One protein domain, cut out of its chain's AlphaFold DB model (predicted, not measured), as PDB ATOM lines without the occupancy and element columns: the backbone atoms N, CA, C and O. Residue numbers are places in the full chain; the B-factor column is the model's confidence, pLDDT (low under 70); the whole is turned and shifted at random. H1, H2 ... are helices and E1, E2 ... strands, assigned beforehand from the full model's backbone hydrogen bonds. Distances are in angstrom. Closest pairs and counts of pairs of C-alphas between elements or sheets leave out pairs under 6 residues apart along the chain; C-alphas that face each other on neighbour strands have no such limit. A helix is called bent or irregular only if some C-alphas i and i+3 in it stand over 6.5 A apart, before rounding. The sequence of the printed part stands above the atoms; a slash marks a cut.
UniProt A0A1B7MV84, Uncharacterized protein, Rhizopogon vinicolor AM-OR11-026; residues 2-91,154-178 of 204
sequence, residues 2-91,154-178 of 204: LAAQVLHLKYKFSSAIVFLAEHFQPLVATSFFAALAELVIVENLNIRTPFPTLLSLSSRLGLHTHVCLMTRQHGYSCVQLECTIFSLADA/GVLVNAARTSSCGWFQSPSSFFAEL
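Overview. This is residues 2 to 91 and 154 to 178 of the 204 residues of an uncharacterized protein of Rhizopogon vinicolor AM-OR11-026 (UniProt A0A1B7MV84). A strongly twisted sheet of five strands forms one wall; two short helices, H3 and H4, pack on one face of it near E3 and E5, and the long, kinked helix H2 packs on those two from the side away from the sheet. From the first printed residue, Leu 2, a short helix H1, apart from H2, H3 and H4, leads through a short link into edge strand E1. The printed part has 115 residues, with four named helices and five named strands in the order H1 E1 H2 H3 H4 E2 E3 E4 E5. The sheet runs E1 E2 E3 E5 E4, all antiparallel. The class is mixed, and the whole is compact, with a radius of gyration of the C-alphas of 14.7 A and spans of 44 by 32 by 30 A.

Arrangement. H1, residues 2 to 7, touches no helix and is not on the sheet. E1, residues 15 to 19, is an edge strand, antiparallel to E2, residues 67 to 74, with N 16 and O 70 2.8 A apart. E2 and E3, residues 79 to 90, form a hairpin, with N 71 and O 82 2.8 A apart. E3 is antiparallel to E5, residues 165 to 171, with N 87 and O 168 2.9 A apart. E5 forms a hairpin with the other edge strand, E4, residues 155 to 157, with N 155 and O 169 3.0 A apart. H3, residues 51 to 56, and H4, residues 59 to 64, are on the same face of the sheet, giving two layers, helices over one face of a sheet. H3 has a height over the sheet of 8.5 A and lies only just over E5, with 3 of its 6 C-alphas falling there. H4, at a height of 5.0 A, lies over none of the strands; its closest C-alphas to E3 are Gly 62 and Leu 88, 4.7 A. H2, residues 26 to 42, is not on the sheet. Its residues 32 to 36 alone touch H3, closest at the C-alphas of Phe 32 and Leu 54, 5.9 A, in a helical hairpin at a steep tilt of 42 degrees, opposite ways. Its residues 28 to 32 alone touch H4, closest at Val 28 and Leu 61, 5.5 A between C-alphas. Every O i to N i+4 pair is within hydrogen-bond range in H3 and H4; H1 has 1 of 2 and H2 11 of 13.

Along the chain. H1 begins at C-alpha 2, (-50.200, 38.218, -45.244). H2 is 21.4 A long, with a kink of 40 degrees near residue 33, and is irregular, C-alphas 28 and 31 being 7.7 A apart. E1 is 13.6 A long, E2 22.5 A and E3 34.8 A; E3 begins at C-alpha 79, (-49.473, 18.559, -45.145). E5, 19.0 A long, ends at C-alpha 171, (-36.490, 27.115, -36.802). The shorter H1, H3, H4 and E4 measure 9.3 A, 8.7 A, 9.2 A and 6.2 A.

Size, cuts and confidence. The C-alphas farthest apart are those of Lys 10 and Thr 162, 44.3 A. Residues 92 to 153 are not printed; C-alphas 91 and 154 are 15.1 A apart across the cut. Of the links that are printed whole, none is long. The mean pLDDT of the printed part is 82.8, with residues 2 to 11, 159 to 163 and 172 to 178 under 70.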
ATOM      1  N   LEU A   2     -48.956  38.987 -44.993       34.31
ATOM      2  CA  LEU A   2     -50.200  38.218 -45.244       34.31
ATOM      3  C   LEU A   2     -50.319  37.611 -46.664       34.31
ATOM      4  O   LEU A   2     -50.918  36.554 -46.837       34.31
ATOM      5  N   ALA A   3     -49.705  38.227 -47.679       35.97
ATOM      6  CA  ALA A   3     -49.768  37.742 -49.064       35.97
ATOM      7  C   ALA A   3     -49.094  36.369 -49.279       35.97
ATOM      8  O   ALA A   3     -49.553  35.584 -50.107       35.97
ATOM      9  N   ALA A   4     -48.050  36.043 -48.505       42.88
ATOM     10  CA  ALA A   4     -47.329  34.773 -48.643       42.88
ATOM     11  C   ALA A   4     -48.160  33.563 -48.166       42.88
ATOM     12  O   ALA A   4     -48.040  32.478 -48.731       42.88
ATOM     13  N   GLN A   5     -49.045  33.750 -47.178       39.81
ATOM     14  CA  GLN A   5     -49.955  32.695 -46.707       39.81
ATOM     15  C   GLN A   5     -51.078  32.396 -47.706       39.81
ATOM     16  O   GLN A   5     -51.462  31.239 -47.867       39.81
ATOM     17  N   VAL A   6     -51.597  33.413 -48.403       41.88
ATOM     18  CA  VAL A   6     -52.749  33.254 -49.311       41.88
ATOM     19  C   VAL A   6     -52.358  32.594 -50.641       41.88
ATOM     20  O   VAL A   6     -53.137  31.820 -51.195       41.88
ATOM     21  N   LEU A   7     -51.133  32.813 -51.135       45.16
ATOM     22  CA  LEU A   7     -50.636  32.183 -52.370       45.16
ATOM     23  C   LEU A   7     -50.412  30.662 -52.244       45.16
ATOM     24  O   LEU A   7     -50.482  29.942 -53.241       45.16
ATOM     25  N   HIS A   8     -50.209  30.152 -51.027       48.16
ATOM     26  CA  HIS A   8     -49.860  28.750 -50.769       48.16
ATOM     27  C   HIS A   8     -51.022  27.762 -50.983       48.16
ATOM     28  O   HIS A   8     -50.799  26.593 -51.283       48.16
ATOM     29  N   LEU A   9     -52.274  28.215 -50.857       49.06
ATOM     30  CA  LEU A   9     -53.448  27.334 -50.936       49.06
ATOM     31  C   LEU A   9     -53.896  27.021 -52.376       49.06
ATOM     32  O   LEU A   9     -54.713  26.122 -52.568       49.06
ATOM     33  N   LYS A  10     -53.363  27.719 -53.392       54.38
ATOM     34  CA  LYS A  10     -53.720  27.495 -54.809       54.38
ATOM     35  C   LYS A  10     -52.640  26.800 -55.643       54.38
ATOM     36  O   LYS A  10     -52.989  26.142 -56.619       54.38
ATOM     37  N   TYR A  11     -51.362  26.899 -55.277       54.00
ATOM     38  CA  TYR A  11     -50.253  26.379 -56.086       54.00
ATOM     39  C   TYR A  11     -49.559  25.190 -55.406       54.00
ATOM     40  O   TYR A  11     -49.184  25.253 -54.241       54.00
ATOM     41  N   LYS A  12     -49.380  24.083 -56.141       71.38
ATOM     42  CA  LYS A  12     -48.775  22.824 -55.658       71.38
ATOM     43  C   LYS A  12     -47.238  22.867 -55.674       71.38
ATOM     44  O   LYS A  12     -46.615  21.975 -56.245       71.38
ATOM     45  N   PHE A  13     -46.608  23.889 -55.107       73.12
ATOM     46  CA  PHE A  13     -45.146  23.899 -55.032       73.12
ATOM     47  C   PHE A  13     -44.649  23.023 -53.873       73.12
ATOM     48  O   PHE A  13     -45.225  23.012 -52.785       73.12
ATOM     49  N   SER A  14     -43.586  22.255 -54.119       86.06
ATOM     50  CA  SER A  14     -42.935  21.422 -53.095       86.06
ATOM     51  C   SER A  14     -41.993  22.238 -52.209       86.06
ATOM     52  O   SER A  14     -41.775  21.898 -51.046       86.06
ATOM     53  N   SER A  15     -41.436  23.321 -52.755       91.81
ATOM     54  CA  SER A  15     -40.548  24.233 -52.043       91.81
ATOM     55  C   SER A  15     -40.604  25.643 -52.627       91.81
ATOM     56  O   SER A  15     -40.967  25.816 -53.792       91.81
ATOM     57  N   ALA A  16     -40.262  26.638 -51.815       93.81
ATOM     58  CA  ALA A  16     -40.098  28.026 -52.218       93.81
ATOM     59  C   ALA A  16     -38.940  28.663 -51.440       93.81
ATOM     60  O   ALA A  16     -38.748  28.385 -50.256       93.81
ATOM     61  N   ILE A  17     -38.187  29.533 -52.110       95.31
ATOM     62  CA  ILE A  17     -37.133  30.348 -51.503       95.31
ATOM     63  C   ILE A  17     -37.640  31.785 -51.466       95.31
ATOM     64  O   ILE A  17     -38.075  32.314 -52.488       95.31
ATOM     65  N   VAL A  18     -37.589  32.414 -50.296       95.38
ATOM     66  CA  VAL A  18     -38.049  33.788 -50.089       95.38
ATOM     67  C   VAL A  18     -36.899  34.629 -49.549       95.38
ATOM     68  O   VAL A  18     -36.278  34.274 -48.549       95.38
ATOM     69  N   PHE A  19     -36.636  35.762 -50.192       95.69
ATOM     70  CA  PHE A  19     -35.691  36.770 -49.714       95.69
ATOM     71  C   PHE A  19     -36.466  37.837 -48.941       95.69
ATOM     72  O   PHE A  19     -37.443  38.376 -49.455       95.69
ATOM     73  N   LEU A  20     -36.078  38.096 -47.691       94.44
ATOM     74  CA  LEU A  20     -36.834  38.975 -46.788       94.44
ATOM     75  C   LEU A  20     -36.456  40.465 -46.887       94.44
ATOM     76  O   LEU A  20     -37.092  41.281 -46.229       94.44
ATOM     77  N   ALA A  21     -35.449  40.833 -47.684       93.19
ATOM     78  CA  ALA A  21     -35.089  42.233 -47.904       93.19
ATOM     79  C   ALA A  21     -36.167  42.990 -48.699       93.19
ATOM     80  O   ALA A  21     -36.630  42.512 -49.732       93.19
ATOM     81  N   GLU A  22     -36.506  44.204 -48.258       92.94
ATOM     82  CA  GLU A  22     -37.492  45.075 -48.918       92.94
ATOM     83  C   GLU A  22     -37.064  45.483 -50.338       92.94
ATOM     84  O   GLU A  22     -37.863  45.469 -51.272       92.94
ATOM     85  N   HIS A  23     -35.772  45.765 -50.518       94.25
ATOM     86  CA  HIS A  23     -35.176  46.139 -51.802       94.25
ATOM     87  C   HIS A  23     -34.150  45.100 -52.246       94.25
ATOM     88  O   HIS A  23     -32.960  45.386 -52.365       94.25
ATOM     89  N   PHE A  24     -34.601  43.861 -52.441       93.88
ATOM     90  CA  PHE A  24     -33.733  42.771 -52.875       93.88
ATOM     91  C   PHE A  24     -33.028  43.084 -54.205       93.88
ATOM     92  O   PHE A  24     -33.685  43.353 -55.208       93.88
ATOM     93  N   GLN A  25     -31.693  43.010 -54.219       95.00
ATOM     94  CA  GLN A  25     -30.873  43.194 -55.417       95.00
ATOM     95  C   GLN A  25     -30.513  41.832 -56.033       95.00
ATOM     96  O   GLN A  25     -29.633  41.147 -55.512       95.00
ATOM     97  N   PRO A  26     -31.106  41.422 -57.170       93.56
ATOM     98  CA  PRO A  26     -30.891  40.078 -57.716       93.56
ATOM     99  C   PRO A  26     -29.425  39.753 -58.027       93.56
ATOM    100  O   PRO A  26     -29.009  38.604 -57.906       93.56
ATOM    101  N   LEU A  27     -28.619  40.770 -58.356       95.44
ATOM    102  CA  LEU A  27     -27.196  40.617 -58.662       95.44
ATOM    103  C   LEU A  27     -26.389  40.027 -57.491       95.44
ATOM    104  O   LEU A  27     -25.404  39.327 -57.723       95.44
ATOM    105  N   VAL A  28     -26.799  40.255 -56.235       94.38
ATOM    106  CA  VAL A  28     -26.108  39.662 -55.072       94.38
ATOM    107  C   VAL A  28     -26.383  38.161 -54.916       94.38
ATOM    108  O   VAL A  28     -25.680  37.480 -54.170       94.38
ATOM    109  N   ALA A  29     -27.386  37.635 -55.624       95.44
ATOM    110  CA  ALA A  29     -27.812  36.241 -55.566       95.44
ATOM    111  C   ALA A  29     -27.399  35.418 -56.794       95.44
ATOM    112  O   ALA A  29     -27.705  34.230 -56.851       95.44
ATOM    113  N   THR A  30     -26.684  35.997 -57.763       95.56
ATOM    114  CA  THR A  30     -26.321  35.302 -59.011       95.56
ATOM    115  C   THR A  30     -25.549  34.002 -58.764       95.56
ATOM    116  O   THR A  30     -25.906  32.972 -59.329       95.56
ATOM    117  N   SER A  31     -24.539  34.013 -57.884       94.62
ATOM    118  CA  SER A  31     -23.772  32.800 -57.549       94.62
ATOM    119  C   SER A  31     -24.631  31.742 -56.854       94.62
ATOM    120  O   SER A  31     -24.499  30.555 -57.135       94.62
ATOM    121  N   PHE A  32     -25.552  32.181 -55.995       95.38
ATOM    122  CA  PHE A  32     -26.513  31.304 -55.335       95.38
ATOM    123  C   PHE A  32     -27.445  30.635 -56.352       95.38
ATOM    124  O   PHE A  32     -27.634  29.424 -56.291       95.38
ATOM    125  N   PHE A  33     -27.994  31.385 -57.313       96.44
ATOM    126  CA  PHE A  33     -28.885  30.828 -58.334       96.44
ATOM    127  C   PHE A  33     -28.173  29.887 -59.304       96.44
ATOM    128  O   PHE A  33     -28.752  28.867 -59.669       96.44
ATOM    129  N   ALA A  34     -26.933  30.194 -59.690       96.69
ATOM    130  CA  ALA A  34     -26.136  29.308 -60.535       96.69
ATOM    131  C   ALA A  34     -25.911  27.948 -59.853       96.69
ATOM    132  O   ALA A  34     -26.251  26.913 -60.420       96.69
ATOM    133  N   ALA A  35     -25.453  27.957 -58.596       96.12
ATOM    134  CA  ALA A  35     -25.244  26.732 -57.827       96.12
ATOM    135  C   ALA A  35     -26.561  25.994 -57.522       96.12
ATOM    136  O   ALA A  35     -26.605  24.765 -57.521       96.12
ATOM    137  N   LEU A  36     -27.656  26.727 -57.285       96.38
ATOM    138  CA  LEU A  36     -28.985  26.142 -57.102       96.38
ATOM    139  C   LEU A  36     -29.433  25.402 -58.368       96.38
ATOM    140  O   LEU A  36     -29.957  24.296 -58.265       96.38
ATOM    141  N   ALA A  37     -29.239  25.997 -59.547       97.38
ATOM    142  CA  ALA A  37     -29.594  25.368 -60.813       97.38
ATOM    143  C   ALA A  37     -28.782  24.088 -61.045       97.38
ATOM    144  O   ALA A  37     -29.355  23.056 -61.381       97.38
ATOM    145  N   GLU A  38     -27.477  24.126 -60.795       97.50
ATOM    146  CA  GLU A  38     -26.602  22.960 -60.912       97.50
ATOM    147  C   GLU A  38     -27.030  21.828 -59.960       97.50
ATOM    148  O   GLU A  38     -27.440  20.758 -60.406       97.50
ATOM    149  N   LEU A  39     -27.061  22.084 -58.651       95.56
ATOM    150  CA  LEU A  39     -27.301  21.029 -57.661       95.56
ATOM    151  C   LEU A  39     -28.762  20.556 -57.607       95.56
ATOM    152  O   LEU A  39     -29.032  19.385 -57.362       95.56
ATOM    153  N   VAL A  40     -29.742  21.444 -57.788       94.81
ATOM    154  CA  VAL A  40     -31.162  21.084 -57.601       94.81
ATOM    155  C   VAL A  40     -31.852  20.757 -58.918       94.81
ATOM    156  O   VAL A  40     -32.700  19.872 -58.937       94.81
ATOM    157  N   ILE A  41     -31.523  21.447 -60.013       94.25
ATOM    158  CA  ILE A  41     -32.205  21.233 -61.299       94.25
ATOM    159  C   ILE A  41     -31.461  20.192 -62.133       94.25
ATOM    160  O   ILE A  41     -32.091  19.254 -62.617       94.25
ATOM    161  N   VAL A  42     -30.141  20.337 -62.295       96.38
ATOM    162  CA  VAL A  42     -29.344  19.424 -63.133       96.38
ATOM    163  C   VAL A  42     -29.091  18.102 -62.411       96.38
ATOM    164  O   VAL A  42     -29.380  17.043 -62.962       96.38
ATOM    165  N   GLU A  43     -28.619  18.148 -61.164       96.56
ATOM    166  CA  GLU A  43     -28.351  16.936 -60.372       96.56
ATOM    167  C   GLU A  43     -29.596  16.368 -59.669       96.56
ATOM    168  O   GLU A  43     -29.543  15.285 -59.085       96.56
ATOM    169  N   ASN A  44     -30.733  17.074 -59.735       94.75
ATOM    170  CA  ASN A  44     -32.004  16.664 -59.132       94.75
ATOM    171  C   ASN A  44     -31.897  16.354 -57.620       94.75
ATOM    172  O   ASN A  44     -32.588  15.474 -57.094       94.75
ATOM    173  N   LEU A  45     -31.018  17.060 -56.896       94.50
ATOM    174  CA  LEU A  45     -30.891  16.883 -55.452       94.50
ATOM    175  C   LEU A  45     -32.087  17.500 -54.720       94.50
ATOM    176  O   LEU A  45     -32.601  18.563 -55.073       94.50
ATOM    177  N   ASN A  46     -32.502  16.865 -53.620       93.06
ATOM    178  CA  ASN A  46     -33.501  17.452 -52.733       93.06
ATOM    179  C   ASN A  46     -32.957  18.760 -52.151       93.06
ATOM    180  O   ASN A  46     -31.997  18.717 -51.387       93.06
ATOM    181  N   ILE A  47     -33.612  19.887 -52.452       94.88
ATOM    182  CA  ILE A  47     -33.186  21.243 -52.074       94.88
ATOM    183  C   ILE A  47     -32.781  21.399 -50.604       94.88
ATOM    184  O   ILE A  47     -31.894  22.195 -50.323       94.88
ATOM    185  N   ARG A  48     -33.373  20.639 -49.670       93.06
ATOM    186  CA  ARG A  48     -33.038  20.717 -48.238       93.06
ATOM    187  C   ARG A  48     -31.585  20.338 -47.956       93.06
ATOM    188  O   ARG A  48     -30.969  20.936 -47.079       93.06
ATOM    189  N   THR A  49     -31.049  19.371 -48.697       93.00
ATOM    190  CA  THR A  49     -29.712  18.814 -48.465       93.00
ATOM    191  C   THR A  49     -28.594  19.786 -48.863       93.00
ATOM    192  O   THR A  49     -27.759  20.083 -48.009       93.00
ATOM    193  N   PRO A  50     -28.550  20.348 -50.091       94.88
ATOM    194  CA  PRO A  50     -27.501  21.280 -50.479       94.88
ATOM    195  C   PRO A  50     -27.750  22.710 -49.984       94.88
ATOM    196  O   PRO A  50     -26.845  23.530 -50.105       94.88
ATOM    197  N   PHE A  51     -28.926  23.053 -49.432       94.69
ATOM    198  CA  PHE A  51     -29.269  24.450 -49.123       94.69
ATOM    199  C   PHE A  51     -28.234  25.195 -48.274       94.69
ATOM    200  O   PHE A  51     -27.835  26.293 -48.669       94.69
ATOM    201  N   PRO A  52     -27.741  24.640 -47.147       92.56
ATOM    202  CA  PRO A  52     -26.712  25.322 -46.372       92.56
ATOM    203  C   PRO A  52     -25.453  25.572 -47.211       92.56
ATOM    204  O   PRO A  52     -24.833  26.634 -47.112       92.56
ATOM    205  N   THR A  53     -25.066  24.603 -48.048       92.00
ATOM    206  CA  THR A  53     -23.904  24.708 -48.938       92.00
ATOM    207  C   THR A  53     -24.119  25.803 -49.976       92.00
ATOM    208  O   THR A  53     -23.260  26.669 -50.114       92.00
ATOM    209  N   LEU A  54     -25.295  25.859 -50.610       94.19
ATOM    210  CA  LEU A  54     -25.671  26.921 -51.550       94.19
ATOM    211  C   LEU A  54     -25.534  28.313 -50.922       94.19
ATOM    212  O   LEU A  54     -24.976  29.225 -51.531       94.19
ATOM    213  N   LEU A  55     -25.989  28.472 -49.679       93.44
ATOM    214  CA  LEU A  55     -25.851  29.722 -48.935       93.44
ATOM    215  C   LEU A  55     -24.382  30.072 -48.652       93.44
ATOM    216  O   LEU A  55     -23.993  31.238 -48.736       93.44
ATOM    217  N   SER A  56     -23.541  29.081 -48.347       90.94
ATOM    218  CA  SER A  56     -22.111  29.310 -48.093       90.94
ATOM    219  C   SER A  56     -21.348  29.820 -49.325       90.94
ATOM    220  O   SER A  56     -20.378  30.560 -49.171       90.94
ATOM    221  N   LEU A  57     -21.829  29.514 -50.537       90.19
ATOM    222  CA  LEU A  57     -21.255  30.003 -51.797       90.19
ATOM    223  C   LEU A  57     -21.561  31.487 -52.062       90.19
ATOM    224  O   LEU A  57     -20.955  32.098 -52.943       90.19
ATOM    225  N   SER A  58     -22.488  32.093 -51.311       89.25
ATOM    226  CA  SER A  58     -22.810  33.515 -51.424       89.25
ATOM    227  C   SER A  58     -22.867  34.201 -50.060       89.25
ATOM    228  O   SER A  58     -23.929  34.501 -49.516       89.25
ATOM    229  N   SER A  59     -21.697  34.530 -49.512       85.69
ATOM    230  CA  SER A  59     -21.592  35.346 -48.292       85.69
ATOM    231  C   SER A  59     -22.233  36.732 -48.455       85.69
ATOM    232  O   SER A  59     -22.858  37.248 -47.528       85.69
ATOM    233  N   ARG A  60     -22.149  37.317 -49.659       90.88
ATOM    234  CA  ARG A  60     -22.752  38.620 -49.987       90.88
ATOM    235  C   ARG A  60     -24.275  38.604 -49.896       90.88
ATOM    236  O   ARG A  60     -24.857  39.602 -49.481       90.88
ATOM    237  N   LEU A  61     -24.910  37.480 -50.234       94.06
ATOM    238  CA  LEU A  61     -26.355  37.324 -50.098       94.06
ATOM    239  C   LEU A  61     -26.791  37.520 -48.642       94.06
ATOM    240  O   LEU A  61     -27.731  38.262 -48.375       94.06
ATOM    241  N   GLY A  62     -26.058  36.923 -47.704       91.94
ATOM    242  CA  GLY A  62     -26.347  37.016 -46.277       91.94
ATOM    243  C   GLY A  62     -26.126  38.400 -45.665       91.94
ATOM    244  O   GLY A  62     -26.756  38.741 -44.664       91.94
ATOM    245  N   LEU A  63     -25.282  39.232 -46.283       91.38
ATOM    246  CA  LEU A  63     -25.151  40.642 -45.910       91.38
ATOM    247  C   LEU A  63     -26.385  41.454 -46.327       91.38
ATOM    248  O   LEU A  63     -26.766  42.386 -45.619       91.38
ATOM    249  N   HIS A  64     -27.031  41.072 -47.427       93.62
ATOM    250  CA  HIS A  64     -28.149  41.809 -48.008       93.62
ATOM    251  C   HIS A  64     -29.520  41.356 -47.490       93.62
ATOM    252  O   HIS A  64     -30.437  42.166 -47.380       93.62
ATOM    253  N   THR A  65     -29.720  40.061 -47.246       95.12
ATOM    254  CA  THR A  65     -31.049  39.523 -46.939       95.12
ATOM    255  C   THR A  65     -30.979  38.290 -46.053       95.12
ATOM    256  O   THR A  65     -30.072  37.467 -46.155       95.12
ATOM    257  N   HIS A  66     -32.020  38.111 -45.247       94.62
ATOM    258  CA  HIS A  66     -32.367  36.798 -44.719       94.62
ATOM    259  C   HIS A  66     -32.980  35.951 -45.834       94.62
ATOM    260  O   HIS A  66     -33.682  36.475 -46.710       94.62
ATOM    261  N   VAL A  67     -32.728  34.647 -45.794       95.44
ATOM    262  CA  VAL A  67     -33.257  33.690 -46.767       95.44
ATOM    263  C   VAL A  67     -34.171  32.722 -46.034       95.44
ATOM    264  O   VAL A  67     -33.749  32.055 -45.096       95.44
ATOM    265  N   CYS A  68     -35.429  32.636 -46.445       95.25
ATOM    266  CA  CYS A  68     -36.384  31.676 -45.913       95.25
ATOM    267  C   CYS A  68     -36.584  30.546 -46.923       95.25
ATOM    268  O   CYS A  68     -37.005  30.785 -48.055       95.25
ATOM    269  N   LEU A  69     -36.289  29.316 -46.507       94.75
ATOM    270  CA  LEU A  69     -36.651  28.114 -47.244       94.75
ATOM    271  C   LEU A  69     -37.979  27.593 -46.701       94.75
ATOM    272  O   LEU A  69     -38.077  27.196 -45.539       94.75
ATOM    273  N   MET A  70     -38.987  27.580 -47.559       92.75
ATOM    274  CA  MET A  70     -40.289  26.988 -47.297       92.75
ATOM    275  C   MET A  70     -40.352  25.646 -48.010       92.75
ATOM    276  O   MET A  70     -40.115  25.573 -49.214       92.75
ATOM    277  N   THR A  71     -40.664  24.571 -47.298       90.69
ATOM    278  CA  THR A  71     -40.765  23.235 -47.892       90.69
ATOM    279  C   THR A  71     -41.972  22.497 -47.357       90.69
ATOM    280  O   THR A  71     -42.301  22.560 -46.173       90.69
ATOM    281  N   ARG A  72     -42.632  21.767 -48.246       87.38
ATOM    282  CA  ARG A  72     -43.776  20.943 -47.895       87.38
ATOM    283  C   ARG A  72     -43.295  19.641 -47.262       87.38
ATOM    284  O   ARG A  72     -42.569  18.879 -47.893       87.38
ATOM    285  N   GLN A  73     -43.748  19.367 -46.047       84.00
ATOM    286  CA  GLN A  73     -43.539  18.098 -45.369       84.00
ATOM    287  C   GLN A  73     -44.842  17.296 -45.386       84.00
ATOM    288  O   GLN A  73     -45.912  17.777 -45.003       84.00
ATOM    289  N   HIS A  74     -44.765  16.064 -45.880       78.69
ATOM    290  CA  HIS A  74     -45.882  15.131 -45.843       78.69
ATOM    291  C   HIS A  74     -45.835  14.365 -44.522       78.69
ATOM    292  O   HIS A  74     -45.017  13.464 -44.355       78.69
ATOM    293  N   GLY A  75     -46.694  14.750 -43.578       76.00
ATOM    294  CA  GLY A  75     -46.984  13.938 -42.402       76.00
ATOM    295  C   GLY A  75     -48.016  12.854 -42.726       76.00
ATOM    296  O   GLY A  75     -48.681  12.900 -43.762       76.00
ATOM    297  N   TYR A  76     -48.190  11.899 -41.811       73.19
ATOM    298  CA  TYR A  76     -49.116  10.769 -41.975       73.19
ATOM    299  C   TYR A  76     -50.575  11.179 -42.243       73.19
ATOM    300  O   TYR A  76     -51.313  10.431 -42.877       73.19
ATOM    301  N   SER A  77     -51.007  12.354 -41.776       75.50
ATOM    302  CA  SER A  77     -52.407  12.802 -41.854       75.50
ATOM    303  C   SER A  77     -52.597  14.229 -42.369       75.50
ATOM    304  O   SER A  77     -53.715  14.608 -42.719       75.50
ATOM    305  N   CYS A  78     -51.534  15.034 -42.427       76.25
ATOM    306  CA  CYS A  78     -51.615  16.415 -42.879       76.25
ATOM    307  C   CYS A  78     -50.353  16.855 -43.616       76.25
ATOM    308  O   CYS A  78     -49.257  16.317 -43.453       76.25
ATOM    309  N   VAL A  79     -50.548  17.854 -44.465       77.62
ATOM    310  CA  VAL A  79     -49.473  18.559 -45.145       77.62
ATOM    311  C   VAL A  79     -49.032  19.677 -44.218       77.62
ATOM    312  O   VAL A  79     -49.820  20.585 -43.956       77.62
ATOM    313  N   GLN A  80     -47.795  19.612 -43.741       82.00
ATOM    314  CA  GLN A  80     -47.203  20.666 -42.930       82.00
ATOM    315  C   GLN A  80     -46.256  21.496 -43.789       82.00
ATOM    316  O   GLN A  80     -45.548  20.976 -44.652       82.00
ATOM    317  N   LEU A  81     -46.279  22.808 -43.578       84.12
ATOM    318  CA  LEU A  81     -45.322  23.712 -44.192       84.12
ATOM    319  C   LEU A  81     -44.187  23.948 -43.204       84.12
ATOM    320  O   LEU A  81     -44.389  24.569 -42.163       84.12
ATOM    321  N   GLU A  82     -42.997  23.482 -43.549       87.69
ATOM    322  CA  GLU A  82     -41.793  23.761 -42.785       87.69
ATOM    323  C   GLU A  82     -41.143  25.029 -43.330       87.69
ATOM    324  O   GLU A  82     -40.867  25.135 -44.528       87.69
ATOM    325  N   CYS A  83     -40.912  25.993 -42.445       90.81
ATOM    326  CA  CYS A  83     -40.202  27.222 -42.762       90.81
ATOM    327  C   CYS A  83     -38.907  27.261 -41.966       90.81
ATOM    328  O   CYS A  83     -38.907  27.102 -40.743       90.81
ATOM    329  N   THR A  84     -37.815  27.536 -42.663       93.19
ATOM    330  CA  THR A  84     -36.490  27.646 -42.062       93.19
ATOM    331  C   THR A  84     -35.875  28.956 -42.512       93.19
ATOM    332  O   THR A  84     -35.728  29.189 -43.712       93.19
ATOM    333  N   ILE A  85     -35.546  29.828 -41.560       94.69
ATOM    334  CA  ILE A  85     -34.880  31.100 -41.849       94.69
ATOM    335  C   ILE A  85     -33.383  30.920 -41.651       94.69
ATOM    336  O   ILE A  85     -32.924  30.429 -40.620       94.69
ATOM    337  N   PHE A  86     -32.640  31.361 -42.653       94.88
ATOM    338  CA  PHE A  86     -31.199  31.437 -42.659       94.88
ATOM    339  C   PHE A  86     -30.789  32.903 -42.646       94.88
ATOM    340  O   PHE A  86     -31.184  33.693 -43.508       94.88
ATOM    341  N   SER A  87     -29.976  33.253 -41.661       94.44
ATOM    342  CA  SER A  87     -29.458  34.603 -41.469       94.44
ATOM    343  C   SER A  87     -27.946  34.550 -41.397       94.44
ATOM    344  O   SER A  87     -27.408  33.667 -40.735       94.44
ATOM    345  N   LEU A  88     -27.241  35.486 -42.027       93.44
ATOM    346  CA  LEU A  88     -25.803  35.577 -41.806       93.44
ATOM    347  C   LEU A  88     -25.551  36.020 -40.369       93.44
ATOM    348  O   LEU A  88     -25.993  37.089 -39.951       93.44
ATOM    349  N   ALA A  89     -24.857  35.177 -39.621       92.56
ATOM    350  CA  ALA A  89     -24.423  35.457 -38.277       92.56
ATOM    351  C   ALA A  89     -22.968  35.904 -38.278       92.56
ATOM    352  O   ALA A  89     -22.100  35.231 -38.827       92.56
ATOM    353  N   ASP A  90     -22.724  37.008 -37.591       90.31
ATOM    354  CA  ASP A  90     -21.404  37.548 -37.316       90.31
ATOM    355  C   ASP A  90     -21.329  37.938 -35.840       90.31
ATOM    356  O   ASP A  90     -22.248  38.555 -35.297       90.31
ATOM    357  N   ALA A  91     -20.251  37.562 -35.158       88.81
ATOM    358  CA  ALA A  91     -20.156  37.741 -33.714       88.81
ATOM    359  C   ALA A  91     -20.203  39.211 -33.256       88.81
ATOM    360  O   ALA A  91     -20.564  39.438 -32.095       88.81
ATOM    361  N   GLY A 154     -31.759  27.695 -32.527       91.12
ATOM    362  CA  GLY A 154     -31.160  27.443 -33.830       91.12
ATOM    363  C   GLY A 154     -29.711  26.991 -33.752       91.12
ATOM    364  O   GLY A 154     -29.119  26.865 -32.672       91.12
ATOM    365  N   VAL A 155     -29.145  26.743 -34.925       91.88
ATOM    366  CA  VAL A 155     -27.797  26.199 -35.094       91.88
ATOM    367  C   VAL A 155     -27.019  27.024 -36.111       91.88
ATOM    368  O   VAL A 155     -27.580  27.532 -37.077       91.88
ATOM    369  N   LEU A 156     -25.714  27.177 -35.886       91.06
ATOM    370  CA  LEU A 156     -24.823  27.694 -36.922       91.06
ATOM    371  C   LEU A 156     -24.552  26.567 -37.919       91.06
ATOM    372  O   LEU A 156     -24.123  25.486 -37.524       91.06
ATOM    373  N   VAL A 157     -24.799  26.833 -39.194       90.12
ATOM    374  CA  VAL A 157     -24.527  25.937 -40.315       90.12
ATOM    375  C   VAL A 157     -23.388  26.508 -41.147       90.12
ATOM    376  O   VAL A 157     -23.282  27.723 -41.331       90.12
ATOM    377  N   ASN A 158     -22.520  25.625 -41.641       76.06
ATOM    378  CA  ASN A 158     -21.385  25.982 -42.496       76.06
ATOM    379  C   ASN A 158     -20.530  27.126 -41.939       76.06
ATOM    380  O   ASN A 158     -20.125  28.028 -42.673       76.06
ATOM    381  N   ALA A 159     -20.264  27.101 -40.630       61.12
ATOM    382  CA  ALA A 159     -19.294  28.002 -40.031       61.12
ATOM    383  C   ALA A 159     -17.946  27.790 -40.735       61.12
ATOM    384  O   ALA A 159     -17.399  26.682 -40.720       61.12
ATOM    385  N   ALA A 160     -17.426  28.839 -41.377       58.25
ATOM    386  CA  ALA A 160     -16.071  28.807 -41.905       58.25
ATOM    387  C   ALA A 160     -15.103  28.467 -40.757       58.25
ATOM    388  O   ALA A 160     -15.367  28.795 -39.599       58.25
ATOM    389  N   ARG A 161     -13.961  27.832 -41.065       51.12
ATOM    390  CA  ARG A 161     -12.931  27.451 -40.068       51.12
ATOM    391  C   ARG A 161     -12.545  28.601 -39.119       51.12
ATOM    392  O   ARG A 161     -12.118  28.347 -37.997       51.12
ATOM    393  N   THR A 162     -12.728  29.853 -39.535       54.19
ATOM    394  CA  THR A 162     -12.631  31.049 -38.694       54.19
ATOM    395  C   THR A 162     -13.975  31.324 -38.003       54.19
ATOM    396  O   THR A 162     -14.832  32.045 -38.509       54.19
ATOM    397  N   SER A 163     -14.123  30.711 -36.832       59.44
ATOM    398  CA  SER A 163     -15.265  30.534 -35.912       59.44
ATOM    399  C   SER A 163     -16.236  31.692 -35.577       59.44
ATOM    400  O   SER A 163     -17.044  31.536 -34.659       59.44
ATOM    401  N   SER A 164     -16.214  32.839 -36.259       70.31
ATOM    402  CA  SER A 164     -17.047  34.004 -35.897       70.31
ATOM    403  C   SER A 164     -18.118  34.398 -36.916       70.31
ATOM    404  O   SER A 164     -19.030  35.133 -36.537       70.31
ATOM    405  N   CYS A 165     -18.049  33.885 -38.150       84.31
ATOM    406  CA  CYS A 165     -18.996  34.201 -39.218       84.31
ATOM    407  C   CYS A 165     -19.514  32.926 -39.901       84.31
ATOM    408  O   CYS A 165     -18.752  31.998 -40.187       84.31
ATOM    409  N   GLY A 166     -20.821  32.862 -40.136       91.44
ATOM    410  CA  GLY A 166     -21.474  31.720 -40.769       91.44
ATOM    411  C   GLY A 166     -22.976  31.923 -40.892       91.44
ATOM    412  O   GLY A 166     -23.516  32.925 -40.435       91.44
ATOM    413  N   TRP A 167     -23.677  30.972 -41.495       93.44
ATOM    414  CA  TRP A 167     -25.132  31.043 -41.570       93.44
ATOM    415  C   TRP A 167     -25.745  30.511 -40.277       93.44
ATOM    416  O   TRP A 167     -25.343  29.478 -39.757       93.44
ATOM    417  N   PHE A 168     -26.724  31.215 -39.732       94.06
ATOM    418  CA  PHE A 168     -27.520  30.773 -38.602       94.06
ATOM    419  C   PHE A 168     -28.876  30.303 -39.101       94.06
ATOM    420  O   PHE A 168     -29.622  31.064 -39.716       94.06
ATOM    421  N   GLN A 169     -29.173  29.038 -38.834       94.69
ATOM    422  CA  GLN A 169     -30.438  28.405 -39.139       94.69
ATOM    423  C   GLN A 169     -31.351  28.515 -37.920       94.69
ATOM    424  O   GLN A 169     -31.112  27.865 -36.895       94.69
ATOM    425  N   SER A 170     -32.410  29.310 -38.042       91.06
ATOM    426  CA  SER A 170     -33.441  29.439 -37.018       91.06
ATOM    427  C   SER A 170     -34.704  28.669 -37.427       91.06
ATOM    428  O   SER A 170     -35.248  28.918 -38.515       91.06
ATOM    429  N   PRO A 171     -35.198  27.738 -36.584       81.00
ATOM    430  CA  PRO A 171     -36.490  27.115 -36.802       81.00
ATOM    431  C   PRO A 171     -37.564  28.196 -36.711       81.00
ATOM    432  O   PRO A 171     -37.696  28.900 -35.712       81.00
ATOM    433  N   SER A 172     -38.308  28.360 -37.795       67.44
ATOM    434  CA  SER A 172     -39.296  29.418 -37.924       67.44
ATOM    435  C   SER A 172     -40.675  28.843 -37.633       67.44
ATOM    436  O   SER A 172     -41.368  28.383 -38.534       67.44
ATOM    437  N   SER A 173     -41.105  28.905 -36.371       52.69
ATOM    438  CA  SER A 173     -42.484  28.603 -35.958       52.69
ATOM    439  C   SER A 173     -43.447  29.757 -36.298       52.69
ATOM    440  O   SER A 173     -44.275  30.145 -35.478       52.69
ATOM    441  N   PHE A 174     -43.306  30.381 -37.475       50.19
ATOM    442  CA  PHE A 174     -44.103  31.567 -37.840       50.19
ATOM    443  C   PHE A 174     -45.560  31.220 -38.146       50.19
ATOM    444  O   PHE A 174     -46.423  32.095 -38.138       50.19
ATOM    445  N   PHE A 175     -45.843  29.946 -38.397       43.88
ATOM    446  CA  PHE A 175     -47.187  29.468 -38.646       43.88
ATOM    447  C   PHE A 175     -47.634  28.623 -37.463       43.88
ATOM    448  O   PHE A 175     -47.133  27.523 -37.250       43.88
ATOM    449  N   ALA A 176     -48.581  29.162 -36.689       40.91
ATOM    450  CA  ALA A 176     -49.412  28.343 -35.821       40.91
ATOM    451  C   ALA A 176     -49.981  27.192 -36.662       40.91
ATOM    452  O   ALA A 176     -50.385  27.422 -37.809       40.91
ATOM    453  N   GLU A 177     -49.979  25.973 -36.116       43.22
ATOM    454  CA  GLU A 177     -50.619  24.829 -36.760       43.22
ATOM    455  C   GLU A 177     -52.006  25.255 -37.237       43.22
ATOM    456  O   GLU A 177     -52.848  25.692 -36.446       43.22
ATOM    457  N   LEU A 178     -52.235  25.165 -38.549       45.69
ATOM    458  CA  LEU A 178     -53.569  25.300 -39.108       45.69
ATOM    459  C   LEU A 178     -54.381  24.152 -38.520       45.69
ATOM    460  O   LEU A 178     -54.336  23.026 -39.014       45.69
TER     461      LEU A 178